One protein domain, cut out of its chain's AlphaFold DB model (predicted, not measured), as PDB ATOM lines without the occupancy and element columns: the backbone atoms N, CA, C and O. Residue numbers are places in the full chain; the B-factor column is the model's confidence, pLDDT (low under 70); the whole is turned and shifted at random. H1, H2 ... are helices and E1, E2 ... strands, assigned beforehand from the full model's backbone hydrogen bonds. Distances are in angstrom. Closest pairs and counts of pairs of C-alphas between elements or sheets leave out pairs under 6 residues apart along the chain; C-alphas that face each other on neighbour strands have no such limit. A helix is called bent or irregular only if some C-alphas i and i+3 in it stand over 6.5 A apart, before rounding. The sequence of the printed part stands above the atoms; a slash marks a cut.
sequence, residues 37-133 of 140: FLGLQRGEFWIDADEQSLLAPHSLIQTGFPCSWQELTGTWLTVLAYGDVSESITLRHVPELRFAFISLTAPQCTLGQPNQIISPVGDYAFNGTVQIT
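AT A GLANCE: This is residues 37 to 133 of the 140 residues of an uncharacterized protein of marine sediment metagenome (UniProt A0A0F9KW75). A five-strand sheet, E1 to E5, makes a twisted wall, one face of which is partly covered by a thin second layer: E6 and the short stretches 37 to 38 and 113 to 114 that pair with it. The small helix H1 sits at one end of the wall and only grazes it; the sheet's other face is bare of named elements. The 97 printed residues hold one named helix and six named strands in the order H1 E1 E2 E3 E4 E5 E6; the sheet's order is E1 - E2 - E3 - E4 - E5, all antiparallel. The class is mostly strand, though under half of the residues are in named elements. The whole is compact, with a radius of gyration of the C-alphas of 12.7 A and spans of 35 by 26 by 23 A.

HOW THE PARTS SIT: The sheet is a meander, each strand the antiparallel neighbour of the one before: E1, residues 58 to 62, E2, 68 to 73, E3, 76 to 82, E4, 87 to 93, and E5, 98 to 105. E3 and E4 form a hairpin at 173 degrees, with N 79 and O 90 at 2.9 A. On one side of this pair, E2 and E3 form a hairpin at 171 degrees, with N 71 and O 78 at 3.0 A, and E1 and E2 one at 136 degrees, with N 61 and O 70 at 2.9 A. On the other side, E4 and E5 form a hairpin at 177 degrees, with N 89 and O 103 at 3.0 A. E5 bends by 66 degrees at residue 101. E6, residues 129 to 133, pairs with no named strand, but residues 129 to 130 of it pair antiparallel with residues 37 to 38 and with 113 to 114. E5 and E6 are near each other, with 6 pairs of C-alphas within 10 A. E4 and E6 are only just apart, at 8.3 A. H1, residues 48 to 55, grazes the sheet with its residues 50 to 54; the closest C-alphas of H1 and E2 are those of Ser 53 and Thr 73, 6.9 A apart. H1 is irregular, but only just, with C-alphas 49 and 52 at 6.6 A, and 2 of its 4 O i to N i+4 pairs are within hydrogen-bond range.

IN THESE COORDINATES: E3 measures 20.0 A from first to last C-alpha, E4 19.7 A, E5 19.6 A and E2 16.7 A. E6 measures 13.3 A, E1 12.7 A and H1 11.2 A. H1 begins at C-alpha 48, (23.731, -37.612, -22.931). E3 begins at C-alpha 76, (31.368, -26.903, -27.666), and E6 ends at C-alpha 133, (49.551, -33.604, -24.508).

THE WHOLE: The C-alphas farthest apart, those of Asp 48 and Asp 84, are 37.0 A apart. The printed part has no cut. The link from E5 to E6, 23 residues, is long; the other links are tight. Mean pLDDT of the printed part is 79.0; it is under 70 at residues 47 to 53, 64 to 66 and 117 to 125.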
ATOM      1  N   PHE A  37      39.666 -34.187 -21.103       85.44
ATOM      2  CA  PHE A  37      39.009 -33.975 -19.821       85.44
ATOM      3  C   PHE A  37      38.830 -35.313 -19.106       85.44
ATOM      4  O   PHE A  37      38.319 -36.274 -19.677       85.44
ATOM      5  N   LEU A  38      39.251 -35.380 -17.846       84.75
ATOM      6  CA  LEU A  38      39.232 -36.597 -17.040       84.75
ATOM      7  C   LEU A  38      38.377 -36.384 -15.794       84.75
ATOM      8  O   LEU A  38      38.523 -35.381 -15.097       84.75
ATOM      9  N   GLY A  39      37.510 -37.349 -15.480       80.38
ATOM     10  CA  GLY A  39      36.728 -37.341 -14.240       80.38
ATOM     11  C   GLY A  39      35.638 -36.268 -14.166       80.38
ATOM     12  O   GLY A  39      35.210 -35.940 -13.064       80.38
ATOM     13  N   LEU A  40      35.191 -35.717 -15.302       80.44
ATOM     14  CA  LEU A  40      34.052 -34.796 -15.329       80.44
ATOM     15  C   LEU A  40      32.800 -35.468 -14.746       80.44
ATOM     16  O   LEU A  40      32.422 -36.574 -15.129       80.44
ATOM     17  N   GLN A  41      32.154 -34.772 -13.821       79.00
ATOM     18  CA  GLN A  41      30.888 -35.129 -13.199       79.00
ATOM     19  C   GLN A  41      29.738 -34.418 -13.909       79.00
ATOM     20  O   GLN A  41      29.889 -33.297 -14.397       79.00
ATOM     21  N   ARG A  42      28.581 -35.080 -13.949       79.62
ATOM     22  CA  ARG A  42      27.393 -34.581 -14.641       79.62
ATOM     23  C   ARG A  42      26.713 -33.456 -13.861       79.62
ATOM     24  O   ARG A  42      26.403 -33.632 -12.686       79.62
ATOM     25  N   GLY A  43      26.478 -32.330 -14.532       76.75
ATOM     26  CA  GLY A  43      25.707 -31.176 -14.066       76.75
ATOM     27  C   GLY A  43      24.223 -31.249 -14.409       76.75
ATOM     28  O   GLY A  43      23.760 -32.186 -15.049       76.75
ATOM     29  N   GLU A  44      23.479 -30.234 -13.976       74.31
ATOM     30  CA  GLU A  44      22.018 -30.159 -14.125       74.31
ATOM     31  C   GLU A  44      21.565 -30.108 -15.592       74.31
ATOM     32  O   GLU A  44      20.576 -30.742 -15.947       74.31
ATOM     33  N   PHE A  45      22.317 -29.420 -16.457       74.12
ATOM     34  CA  PHE A  45      22.035 -29.333 -17.896       74.12
ATOM     35  C   PHE A  45      22.759 -30.399 -18.735       74.12
ATOM     36  O   PHE A  45      22.860 -30.247 -19.945       74.12
ATOM     37  N   TRP A  46      23.285 -31.471 -18.131       72.31
ATOM     38  CA  TRP A  46      23.990 -32.516 -18.882       72.31
ATOM     39  C   TRP A  46      23.055 -33.231 -19.875       72.31
ATOM     40  O   TRP A  46      22.056 -33.828 -19.475       72.31
ATOM     41  N   ILE A  47      23.413 -33.232 -21.164       68.06
ATOM     42  CA  ILE A  47      22.703 -33.954 -22.231       68.06
ATOM     43  C   ILE A  47      23.550 -35.162 -22.656       68.06
ATOM     44  O   ILE A  47      24.714 -35.013 -23.014       68.06
ATOM     45  N   ASP A  48      22.980 -36.370 -22.657       66.75
ATOM     46  CA  ASP A  48      23.731 -37.612 -22.931       66.75
ATOM     47  C   ASP A  48      24.374 -37.663 -24.333       66.75
ATOM     48  O   ASP A  48      25.410 -38.290 -24.518       66.75
ATOM     49  N   ALA A  49      23.810 -36.978 -25.333       64.81
ATOM     50  CA  ALA A  49      24.429 -36.880 -26.661       64.81
ATOM     51  C   ALA A  49      25.718 -36.030 -26.661       64.81
ATOM     52  O   ALA A  49      26.609 -36.264 -27.478       64.81
ATOM     53  N   ASP A  50      25.842 -35.087 -25.722       64.88
ATOM     54  CA  ASP A  50      27.023 -34.233 -25.570       64.88
ATOM     55  C   ASP A  50      28.157 -34.939 -24.813       64.88
ATOM     56  O   ASP A  50      29.315 -34.544 -24.934       64.88
ATOM     57  N   GLU A  51      27.865 -36.030 -24.095       65.88
ATOM     58  CA  GLU A  51      28.842 -36.813 -23.327       65.88
ATOM     59  C   GLU A  51      30.021 -37.284 -24.183       65.88
ATOM     60  O   GLU A  51      31.177 -37.138 -23.783       65.88
ATOM     61  N   GLN A  52      29.747 -37.814 -25.379       63.69
ATOM     62  CA  GLN A  52      30.816 -38.290 -26.260       63.69
ATOM     63  C   GLN A  52      31.697 -37.141 -26.749       63.69
ATOM     64  O   GLN A  52      32.912 -37.302 -26.842       63.69
ATOM     65  N   SER A  53      31.100 -35.981 -27.014       67.56
ATOM     66  CA  SER A  53      31.818 -34.797 -27.491       67.56
ATOM     67  C   SER A  53      32.658 -34.159 -26.385       67.56
ATOM     68  O   SER A  53      33.743 -33.655 -26.655       67.56
ATOM     69  N   LEU A  54      32.193 -34.200 -25.133       72.44
ATOM     70  CA  LEU A  54      32.900 -33.647 -23.976       72.44
ATOM     71  C   LEU A  54      34.069 -34.534 -23.522       72.44
ATOM     72  O   LEU A  54      35.125 -34.011 -23.161       72.44
ATOM     73  N   LEU A  55      33.886 -35.858 -23.532       76.31
ATOM     74  CA  LEU A  55      34.856 -36.825 -23.000       76.31
ATOM     75  C   LEU A  55      35.883 -37.318 -24.032       76.31
ATOM     76  O   LEU A  55      36.871 -37.950 -23.653       76.31
ATOM     77  N   ALA A  56      35.671 -37.057 -25.322       81.31
ATOM     78  CA  ALA A  56      36.669 -37.348 -26.343       81.31
ATOM     79  C   ALA A  56      37.895 -36.421 -26.210       81.31
ATOM     80  O   ALA A  56      37.765 -35.283 -25.758       81.31
ATOM     81  N   PRO A  57      39.096 -36.868 -26.618       85.06
ATOM     82  CA  PRO A  57      40.241 -35.979 -26.775       85.06
ATOM     83  C   PRO A  57      39.963 -34.885 -27.816       85.06
ATOM     84  O   PRO A  57      39.597 -35.178 -28.954       85.06
ATOM     85  N   HIS A  58      40.203 -33.640 -27.420       87.12
ATOM     86  CA  HIS A  58      40.033 -32.414 -28.199       87.12
ATOM     87  C   HIS A  58      41.350 -32.046 -28.882       87.12
ATOM     88  O   HIS A  58      42.396 -32.031 -28.224       87.12
ATOM     89  N   SER A  59      41.332 -31.766 -30.185       89.81
ATOM     90  CA  SER A  59      42.525 -31.349 -30.940       89.81
ATOM     91  C   SER A  59      42.481 -29.845 -31.178       89.81
ATOM     92  O   SER A  59      41.882 -29.360 -32.135       89.81
ATOM     93  N   LEU A  60      43.126 -29.087 -30.296       90.62
ATOM     94  CA  LEU A  60      43.071 -27.633 -30.333       90.62
ATOM     95  C   LEU A  60      44.149 -27.089 -31.266       90.62
ATOM     96  O   LEU A  60      45.321 -27.456 -31.162       90.62
ATOM     97  N   ILE A  61      43.751 -26.161 -32.133       89.62
ATOM     98  CA  ILE A  61      44.617 -25.509 -33.118       89.62
ATOM     99  C   ILE A  61      44.991 -24.124 -32.608       89.62
ATOM    100  O   ILE A  61      44.154 -23.398 -32.064       89.62
ATOM    101  N   GLN A  62      46.248 -23.744 -32.791       87.81
ATOM    102  CA  GLN A  62      46.742 -22.451 -32.354       87.81
ATOM    103  C   GLN A  62      46.113 -21.285 -33.135       87.81
ATOM    104  O   GLN A  62      46.019 -21.324 -34.360       87.81
ATOM    105  N   THR A  63      45.731 -20.210 -32.434       85.19
ATOM    106  CA  THR A  63      45.017 -19.060 -33.032       85.19
ATOM    107  C   THR A  63      45.738 -17.717 -32.950       85.19
ATOM    108  O   THR A  63      45.234 -16.717 -33.455       85.19
ATOM    109  N   GLY A  64      46.956 -17.685 -32.401       68.69
ATOM    110  CA  GLY A  64      47.910 -16.599 -32.657       68.69
ATOM    111  C   GLY A  64      47.983 -15.448 -31.646       68.69
ATOM    112  O   GLY A  64      48.693 -14.486 -31.926       68.69
ATOM    113  N   PHE A  65      47.346 -15.518 -30.467       60.75
ATOM    114  CA  PHE A  65      47.533 -14.497 -29.416       60.75
ATOM    115  C   PHE A  65      48.078 -15.069 -28.103       60.75
ATOM    116  O   PHE A  65      47.404 -15.844 -27.425       60.75
ATOM    117  N   PRO A  66      49.294 -14.656 -27.708       63.00
ATOM    118  CA  PRO A  66      50.552 -15.251 -28.176       63.00
ATOM    119  C   PRO A  66      50.702 -16.752 -27.842       63.00
ATOM    120  O   PRO A  66      51.641 -17.398 -28.294       63.00
ATOM    121  N   CYS A  67      49.776 -17.323 -27.077       84.25
ATOM    122  CA  CYS A  67      49.786 -18.706 -26.633       84.25
ATOM    123  C   CYS A  67      48.342 -19.188 -26.436       84.25
ATOM    124  O   CYS A  67      47.942 -19.474 -25.311       84.25
ATOM    125  N   SER A  68      47.548 -19.230 -27.504       90.44
ATOM    126  CA  SER A  68      46.156 -19.685 -27.446       90.44
ATOM    127  C   SER A  68      45.900 -20.780 -28.469       90.44
ATOM    128  O   SER A  68      46.330 -20.655 -29.619       90.44
ATOM    129  N   TRP A  69      45.185 -21.817 -28.044       92.31
ATOM    130  CA  TRP A  69      44.691 -22.915 -28.858       92.31
ATOM    131  C   TRP A  69      43.194 -23.056 -28.637       92.31
ATOM    132  O   TRP A  69      42.710 -22.911 -27.512       92.31
ATOM    133  N   GLN A  70      42.460 -23.367 -29.698       94.25
ATOM    134  CA  GLN A  70      41.028 -23.595 -29.589       94.25
ATOM    135  C   GLN A  70      40.538 -24.684 -30.537       94.25
ATOM    136  O   GLN A  70      41.145 -24.952 -31.573       94.25
ATOM    137  N   GLU A  71      39.397 -25.262 -30.194       92.62
ATOM    138  CA  GLU A  71      38.648 -26.189 -31.034       92.62
ATOM    139  C   GLU A  71      37.151 -25.921 -30.868       92.62
ATOM    140  O   GLU A  71      36.687 -25.636 -29.765       92.62
ATOM    141  N   LEU A  72      36.401 -26.019 -31.968       90.19
ATOM    142  CA  LEU A  72      34.943 -26.029 -31.949       90.19
ATOM    143  C   LEU A  72      34.455 -27.413 -32.391       90.19
ATOM    144  O   LEU A  72      34.510 -27.734 -33.578       90.19
ATOM    145  N   THR A  73      33.946 -28.195 -31.443       85.88
ATOM    146  CA  THR A  73      33.409 -29.542 -31.678       85.88
ATOM    147  C   THR A  73      31.904 -29.517 -31.451       85.88
ATOM    148  O   THR A  73      31.422 -29.453 -30.321       85.88
ATOM    149  N   GLY A  74      31.133 -29.514 -32.541       85.00
ATOM    150  CA  GLY A  74      29.687 -29.313 -32.468       85.00
ATOM    151  C   GLY A  74      29.349 -27.942 -31.870       85.00
ATOM    152  O   GLY A  74      29.698 -26.909 -32.439       85.00
ATOM    153  N   THR A  75      28.667 -27.929 -30.724       86.75
ATOM    154  CA  THR A  75      28.294 -26.713 -29.980       86.75
ATOM    155  C   THR A  75      29.284 -26.346 -28.872       86.75
ATOM    156  O   THR A  75      29.048 -25.380 -28.144       86.75
ATOM    157  N   TRP A  76      30.394 -27.075 -28.741       86.25
ATOM    158  CA  TRP A  76      31.368 -26.903 -27.666       86.25
ATOM    159  C   TRP A  76      32.632 -26.213 -28.152       86.25
ATOM    160  O   TRP A  76      33.298 -26.692 -29.065       86.25
ATOM    161  N   LEU A  77      32.966 -25.091 -27.517       90.19
ATOM    162  CA  LEU A  77      34.220 -24.380 -27.720       90.19
ATOM    163  C   LEU A  77      35.177 -24.715 -26.578       90.19
ATOM    164  O   LEU A  77      34.933 -24.342 -25.426       90.19
ATOM    165  N   THR A  78      36.281 -25.364 -26.922       90.50
ATOM    166  CA  THR A  78      37.394 -25.633 -26.015       90.50
ATOM    167  C   THR A  78      38.482 -24.599 -26.266       90.50
ATOM    168  O   THR A  78      38.881 -24.398 -27.413       90.50
ATOM    169  N   VAL A  79      38.972 -23.934 -25.218       91.75
ATOM    170  CA  VAL A  79      40.056 -22.943 -25.315       91.75
ATOM    171  C   VAL A  79      41.111 -23.219 -24.256       91.75
ATOM    172  O   VAL A  79      40.783 -23.366 -23.079       91.75
ATOM    173  N   LEU A  80      42.367 -23.225 -24.685       91.31
ATOM    174  CA  LEU A  80      43.564 -23.221 -23.855       91.31
ATOM    175  C   LEU A  80      44.328 -21.931 -24.143       91.31
ATOM    176  O   LEU A  80      44.744 -21.725 -25.279       91.31
ATOM    177  N   ALA A  81      44.557 -21.091 -23.139       90.62
ATOM    178  CA  ALA A  81      45.319 -19.862 -23.310       90.62
ATOM    179  C   ALA A  81      46.328 -19.638 -22.177       90.62
ATOM    180  O   ALA A  81      46.003 -19.759 -20.998       90.62
ATOM    181  N   TYR A  82      47.545 -19.240 -22.549       87.62
ATOM    182  CA  TYR A  82      48.608 -18.826 -21.639       87.62
ATOM    183  C   TYR A  82      48.871 -17.328 -21.807       87.62
ATOM    184  O   TYR A  82      49.556 -16.891 -22.732       87.62
ATOM    185  N   GLY A  83      48.303 -16.522 -20.918       82.06
ATOM    186  CA  GLY A  83      48.484 -15.076 -20.893       82.06
ATOM    187  C   GLY A  83      49.612 -14.629 -19.967       82.06
ATOM    188  O   GLY A  83      50.222 -15.419 -19.241       82.06
ATOM    189  N   ASP A  84      49.867 -13.319 -19.966       78.19
ATOM    190  CA  ASP A  84      50.893 -12.720 -19.109       78.19
ATOM    191  C   ASP A  84      50.552 -12.750 -17.627       78.19
ATOM    192  O   ASP A  84      51.442 -12.899 -16.790       78.19
ATOM    193  N   VAL A  85      49.261 -12.639 -17.336       78.25
ATOM    194  CA  VAL A  85      48.707 -12.499 -15.988       78.25
ATOM    195  C   VAL A  85      47.883 -13.704 -15.556       78.25
ATOM    196  O   VAL A  85      47.652 -13.879 -14.363       78.25
ATOM    197  N   SER A  86      47.444 -14.536 -16.499       81.19
ATOM    198  CA  SER A  86      46.617 -15.700 -16.208       81.19
ATOM    199  C   SER A  86      46.740 -16.772 -17.277       81.19
ATOM    200  O   SER A  86      46.996 -16.493 -18.448       81.19
ATOM    201  N   GLU A  87      46.516 -18.004 -16.850       86.56
ATOM    202  CA  GLU A  87      46.273 -19.153 -17.713       86.56
ATOM    203  C   GLU A  87      44.803 -19.518 -17.633       86.56
ATOM    204  O   GLU A  87      44.201 -19.432 -16.558       86.56
ATOM    205  N   SER A  88      44.225 -19.902 -18.765       88.12
ATOM    206  CA  SER A  88      42.845 -20.347 -18.817       88.12
ATOM    207  C   SER A  88      42.684 -21.617 -19.629       88.12
ATOM    208  O   SER A  88      43.237 -21.780 -20.717       88.12
ATOM    209  N   ILE A  89      41.879 -22.519 -19.078       88.94
ATOM    210  CA  ILE A  89      41.344 -23.671 -19.790       88.94
ATOM    211  C   ILE A  89      39.841 -23.604 -19.636       88.94
ATOM    212  O   ILE A  89      39.336 -23.602 -18.512       88.94
ATOM    213  N   THR A  90      39.134 -23.519 -20.754       88.88
ATOM    214  CA  THR A  90      37.679 -23.402 -20.747       88.88
ATOM    215  C   THR A  90      37.041 -24.370 -21.722       88.88
ATOM    216  O   THR A  90      37.563 -24.593 -22.813       88.88
ATOM    217  N   LEU A  91      35.895 -24.908 -21.319       87.69
ATOM    218  CA  LEU A  91      34.990 -25.672 -22.164       87.69
ATOM    219  C   LEU A  91      33.619 -25.019 -22.070       87.69
ATOM    220  O   LEU A  91      33.001 -25.026 -21.000       87.69
ATOM    221  N   ARG A  92      33.173 -24.404 -23.164       86.81
ATOM    222  CA  ARG A  92      31.954 -23.593 -23.190       86.81
ATOM    223  C   ARG A  92      30.952 -24.135 -24.192       86.81
ATOM    224  O   ARG A  92      31.285 -24.305 -25.362       86.81
ATOM    225  N   HIS A  93      29.708 -24.290 -23.760       85.62
ATOM    226  CA  HIS A  93      28.590 -24.489 -24.667       85.62
ATOM    227  C   HIS A  93      28.289 -23.152 -25.354       85.62
ATOM    228  O   HIS A  93      27.898 -22.172 -24.713       85.62
ATOM    229  N   VAL A  94      28.538 -23.067 -26.658       87.81
ATOM    230  CA  VAL A  94      28.444 -21.821 -27.427       87.81
ATOM    231  C   VAL A  94      27.022 -21.246 -27.451       87.81
ATOM    232  O   VAL A  94      26.913 -20.045 -27.201       87.81
ATOM    233  N   PRO A  95      25.952 -22.031 -27.695       86.31
ATOM    234  CA  PRO A  95      24.592 -21.495 -27.779       86.31
ATOM    235  C   PRO A  95      24.086 -20.891 -26.466       86.31
ATOM    236  O   PRO A  95      23.442 -19.847 -26.475       86.31
ATOM    237  N   GLU A  96      24.389 -21.534 -25.337       82.12
ATOM    238  CA  GLU A  96      23.875 -21.125 -24.023       82.12
ATOM    239  C   GLU A  96      24.841 -20.249 -23.226       82.12
ATOM    240  O   GLU A  96      24.482 -19.747 -22.164       82.12
ATOM    241  N   LEU A  97      26.068 -20.060 -23.722       83.25
ATOM    242  CA  LEU A  97      27.132 -19.309 -23.046       83.25
ATOM    243  C   LEU A  97      27.492 -19.861 -21.653       83.25
ATOM    244  O   LEU A  97      28.012 -19.130 -20.812       83.25
ATOM    245  N   ARG A  98      27.253 -21.155 -21.425       80.00
ATOM    246  CA  ARG A  98      27.516 -21.860 -20.164       80.00
ATOM    247  C   ARG A  98      28.849 -22.599 -20.201       80.00
ATOM    248  O   ARG A  98      29.257 -23.080 -21.260       80.00
ATOM    249  N   PHE A  99      29.522 -22.703 -19.058       80.88
ATOM    250  CA  PHE A  99      30.802 -23.402 -18.951       80.88
ATOM    251  C   PHE A  99      30.655 -24.771 -18.288       80.88
ATOM    252  O   PHE A  99      30.234 -24.864 -17.141       80.88
ATOM    253  N   ALA A 100      31.125 -25.806 -18.982       80.31
ATOM    254  CA  ALA A 100      31.290 -27.152 -18.439       80.31
ATOM    255  C   ALA A 100      32.641 -27.331 -17.717       80.31
ATOM    256  O   ALA A 100      32.825 -28.231 -16.900       80.31
ATOM    257  N   PHE A 101      33.625 -26.486 -18.023       84.31
ATOM    258  CA  PHE A 101      34.923 -26.506 -17.359       84.31
ATOM    259  C   PHE A 101      35.542 -25.115 -17.378       84.31
ATOM    260  O   PHE A 101      35.555 -24.463 -18.425       84.31
ATOM    261  N   ILE A 102      36.088 -24.689 -16.238       85.00
ATOM    262  CA  ILE A 102      36.951 -23.513 -16.145       85.00
ATOM    263  C   ILE A 102      38.090 -23.830 -15.182       85.00
ATOM    264  O   ILE A 102      37.862 -24.206 -14.035       85.00
ATOM    265  N   SER A 103      39.316 -23.603 -15.626       85.38
ATOM    266  CA  SER A 103      40.472 -23.481 -14.745       85.38
ATOM    267  C   SER A 103      41.141 -22.148 -15.021       85.38
ATOM    268  O   SER A 103      41.512 -21.888 -16.167       85.38
ATOM    269  N   LEU A 104      41.280 -21.314 -13.989       82.62
ATOM    270  CA  LEU A 104      41.996 -20.044 -14.047       82.62
ATOM    271  C   LEU A 104      43.123 -20.060 -13.021       82.62
ATOM    272  O   LEU A 104      42.899 -20.201 -11.821       82.62
ATOM    273  N   THR A 105      44.357 -19.896 -13.469       75.94
ATOM    274  CA  THR A 105      45.506 -19.897 -12.558       75.94
ATOM    275  C   THR A 105      46.438 -18.741 -12.840       75.94
ATOM    276  O   THR A 105      46.410 -18.121 -13.907       75.94
ATOM    277  N   ALA A 106      47.291 -18.453 -11.857       72.56
ATOM    278  CA  ALA A 106      48.488 -17.670 -12.101       72.56
ATOM    279  C   ALA A 106      49.324 -18.351 -13.207       72.56
ATOM    280  O   ALA A 106      49.285 -19.579 -13.329       72.56
ATOM    281  N   PRO A 107      50.076 -17.579 -14.003       71.38
ATOM    282  CA  PRO A 107      50.832 -18.109 -15.127       71.38
ATOM    283  C   PRO A 107      51.964 -19.018 -14.639       71.38
ATOM    284  O   PRO A 107      52.964 -18.532 -14.104       71.38
ATOM    285  N   GLN A 108      51.798 -20.331 -14.784       77.25
ATOM    286  CA  GLN A 108      52.732 -21.356 -14.317       77.25
ATOM    287  C   GLN A 108      52.956 -22.516 -15.307       77.25
ATOM    288  O   GLN A 108      53.569 -23.511 -14.931       77.25
ATOM    289  N   CYS A 109      52.526 -22.395 -16.565       82.00
ATOM    290  CA  CYS A 109      52.600 -23.407 -17.620       82.00
ATOM    291  C   CYS A 109      52.286 -24.804 -17.084       82.00
ATOM    292  O   CYS A 109      53.119 -25.712 -17.119       82.00
ATOM    293  N   THR A 110      51.100 -24.945 -16.501       78.44
ATOM    294  CA  THR A 110      50.747 -26.152 -15.755       78.44
ATOM    295  C   THR A 110      50.040 -27.196 -16.619       78.44
ATOM    296  O   THR A 110      49.293 -26.877 -17.544       78.44
ATOM    297  N   LEU A 111      50.281 -28.470 -16.296       77.69
ATOM    298  CA  LEU A 111      49.523 -29.621 -16.794       77.69
ATOM    299  C   LEU A 111      48.592 -30.118 -15.685       77.69
ATOM    300  O   LEU A 111      48.848 -29.860 -14.507       77.69
ATOM    301  N   GLY A 112      47.535 -30.855 -16.033       75.81
ATOM    302  CA  GLY A 112      46.756 -31.570 -15.017       75.81
ATOM    303  C   GLY A 112      45.946 -30.653 -14.103       75.81
ATOM    304  O   GLY A 112      45.931 -30.878 -12.897       75.81
ATOM    305  N   GLN A 113      45.328 -29.592 -14.630       78.75
ATOM    306  CA  GLN A 113      44.640 -28.614 -13.780       78.75
ATOM    307  C   GLN A 113      43.240 -29.086 -13.365       78.75
ATOM    308  O   GLN A 113      42.486 -29.566 -14.218       78.75
ATOM    309  N   PRO A 114      42.869 -28.973 -12.073       81.31
ATOM    310  CA  PRO A 114      41.518 -29.266 -11.628       81.31
ATOM    311  C   PRO A 114      40.556 -28.144 -12.023       81.31
ATOM    312  O   PRO A 114      40.929 -26.978 -12.141       81.31
ATOM    313  N   ASN A 115      39.291 -28.507 -12.183       76.50
ATOM    314  CA  ASN A 115      38.212 -27.554 -12.383       76.50
ATOM    315  C   ASN A 115      38.068 -26.629 -11.157       76.50
ATOM    316  O   ASN A 115      38.117 -27.096 -10.018       76.50
ATOM    317  N   GLN A 116      37.851 -25.334 -11.385       74.25
ATOM    318  CA  GLN A 116      37.661 -24.318 -10.345       74.25
ATOM    319  C   GLN A 116      36.238 -23.736 -10.307       74.25
ATOM    320  O   GLN A 116      36.030 -22.669  -9.732       74.25
ATOM    321  N   ILE A 117      35.243 -24.382 -10.919       64.50
ATOM    322  CA  ILE A 117      33.860 -23.882 -10.877       64.50
ATOM    323  C   ILE A 117      33.362 -23.797  -9.416       64.50
ATOM    324  O   ILE A 117      33.146 -24.815  -8.760       64.50
ATOM    325  N   ILE A 118      33.146 -22.569  -8.921       53.47
ATOM    326  CA  ILE A 118      32.506 -22.261  -7.634       53.47
ATOM    327  C   ILE A 118      31.195 -21.508  -7.933       53.47
ATOM    328  O   ILE A 118      31.257 -20.364  -8.353       53.47
ATOM    329  N   SER A 119      30.054 -22.192  -7.745       51.09
ATOM    330  CA  SER A 119      28.635 -21.770  -7.556       51.09
ATOM    331  C   SER A 119      28.126 -20.343  -7.922       51.09
ATOM    332  O   SER A 119      28.835 -19.363  -7.711       51.09
ATOM    333  N   PRO A 120      26.825 -20.162  -8.283       47.19
ATOM    334  CA  PRO A 120      25.706 -21.093  -8.097       47.19
ATOM    335  C   PRO A 120      25.578 -22.112  -9.234       47.19
ATOM    336  O   PRO A 120      25.657 -21.779 -10.409       47.19
ATOM    337  N   VAL A 121      25.443 -23.370  -8.826       50.59
ATOM    338  CA  VAL A 121      25.551 -24.602  -9.620       50.59
ATOM    339  C   VAL A 121      24.547 -24.662 -10.774       50.59
ATOM    340  O   VAL A 121      23.378 -24.343 -10.584       50.59
ATOM    341  N   GLY A 122      25.015 -25.152 -11.929       52.97
ATOM    342  CA  GLY A 122      24.147 -25.598 -13.019       52.97
ATOM    343  C   GLY A 122      24.806 -26.073 -14.324       52.97
ATOM    344  O   GLY A 122      24.163 -26.777 -15.070       52.97
ATOM    345  N   ASP A 123      26.057 -25.786 -14.674       64.50
ATOM    346  CA  ASP A 123      26.325 -25.490 -16.104       64.50
ATOM    347  C   ASP A 123      26.841 -26.603 -17.050       64.50
ATOM    348  O   ASP A 123      27.715 -26.364 -17.863       64.50
ATOM    349  N   TYR A 124      26.225 -27.783 -17.071       62.91
ATOM    350  CA  TYR A 124      26.580 -28.983 -17.872       62.91
ATOM    351  C   TYR A 124      27.535 -29.959 -17.186       62.91
ATOM    352  O   TYR A 124      27.063 -31.044 -16.901       62.91
ATOM    353  N   ALA A 125      28.802 -29.648 -16.876       69.62
ATOM    354  CA  ALA A 125      29.749 -30.588 -16.233       69.62
ATOM    355  C   ALA A 125      30.584 -29.936 -15.111       69.62
ATOM    356  O   ALA A 125      30.744 -28.720 -15.104       69.62
ATOM    357  N   PHE A 126      31.126 -30.711 -14.158       73.88
ATOM    358  CA  PHE A 126      31.981 -30.181 -13.075       73.88
ATOM    359  C   PHE A 126      33.002 -31.201 -12.516       73.88
ATOM    360  O   PHE A 126      33.047 -32.337 -12.961       73.88
ATOM    361  N   ASN A 127      33.869 -30.804 -11.570       72.94
ATOM    362  CA  ASN A 127      34.798 -31.689 -10.826       72.94
ATOM    363  C   ASN A 127      35.744 -32.592 -11.655       72.94
ATOM    364  O   ASN A 127      36.102 -33.681 -11.215       72.94
ATOM    365  N   GLY A 128      36.189 -32.137 -12.828       79.81
ATOM    366  CA  GLY A 128      37.197 -32.842 -13.625       79.81
ATOM    367  C   GLY A 128      38.608 -32.280 -13.479       79.81
ATOM    368  O   GLY A 128      38.837 -31.244 -12.852       79.81
ATOM    369  N   THR A 129      39.545 -32.946 -14.137       85.25
ATOM    370  CA  THR A 129      40.890 -32.444 -14.432       85.25
ATOM    371  C   THR A 129      41.096 -32.406 -15.939       85.25
ATOM    372  O   THR A 129      40.348 -33.029 -16.694       85.25
ATOM    373  N   VAL A 130      42.113 -31.679 -16.384       86.38
ATOM    374  CA  VAL A 130      42.496 -31.624 -17.794       86.38
ATOM    375  C   VAL A 130      43.916 -32.119 -18.003       86.38
ATOM    376  O   VAL A 130      44.849 -31.664 -17.344       86.38
ATOM    377  N   GLN A 131      44.092 -33.019 -18.960       87.44
ATOM    378  CA  GLN A 131      45.395 -33.459 -19.429       87.44
ATOM    379  C   GLN A 131      45.694 -32.812 -20.777       87.44
ATOM    380  O   GLN A 131      44.894 -32.907 -21.706       87.44
ATOM    381  N   ILE A 132      46.857 -32.171 -20.882       86.69
ATOM    382  CA  ILE A 132      47.352 -31.587 -22.128       86.69
ATOM    383  C   ILE A 132      48.531 -32.435 -22.587       86.69
ATOM    384  O   ILE A 132      49.435 -32.735 -21.806       86.69
ATOM    385  N   THR A 133      48.501 -32.830 -23.850       85.31
ATOM    386  CA  THR A 133      49.551 -33.604 -24.508       85.31
ATOM    387  C   THR A 133      49.856 -32.990 -25.862       85.31
ATOM    388  O   THR A 133      48.999 -32.375 -26.495       85.31
TER     389      THR A 133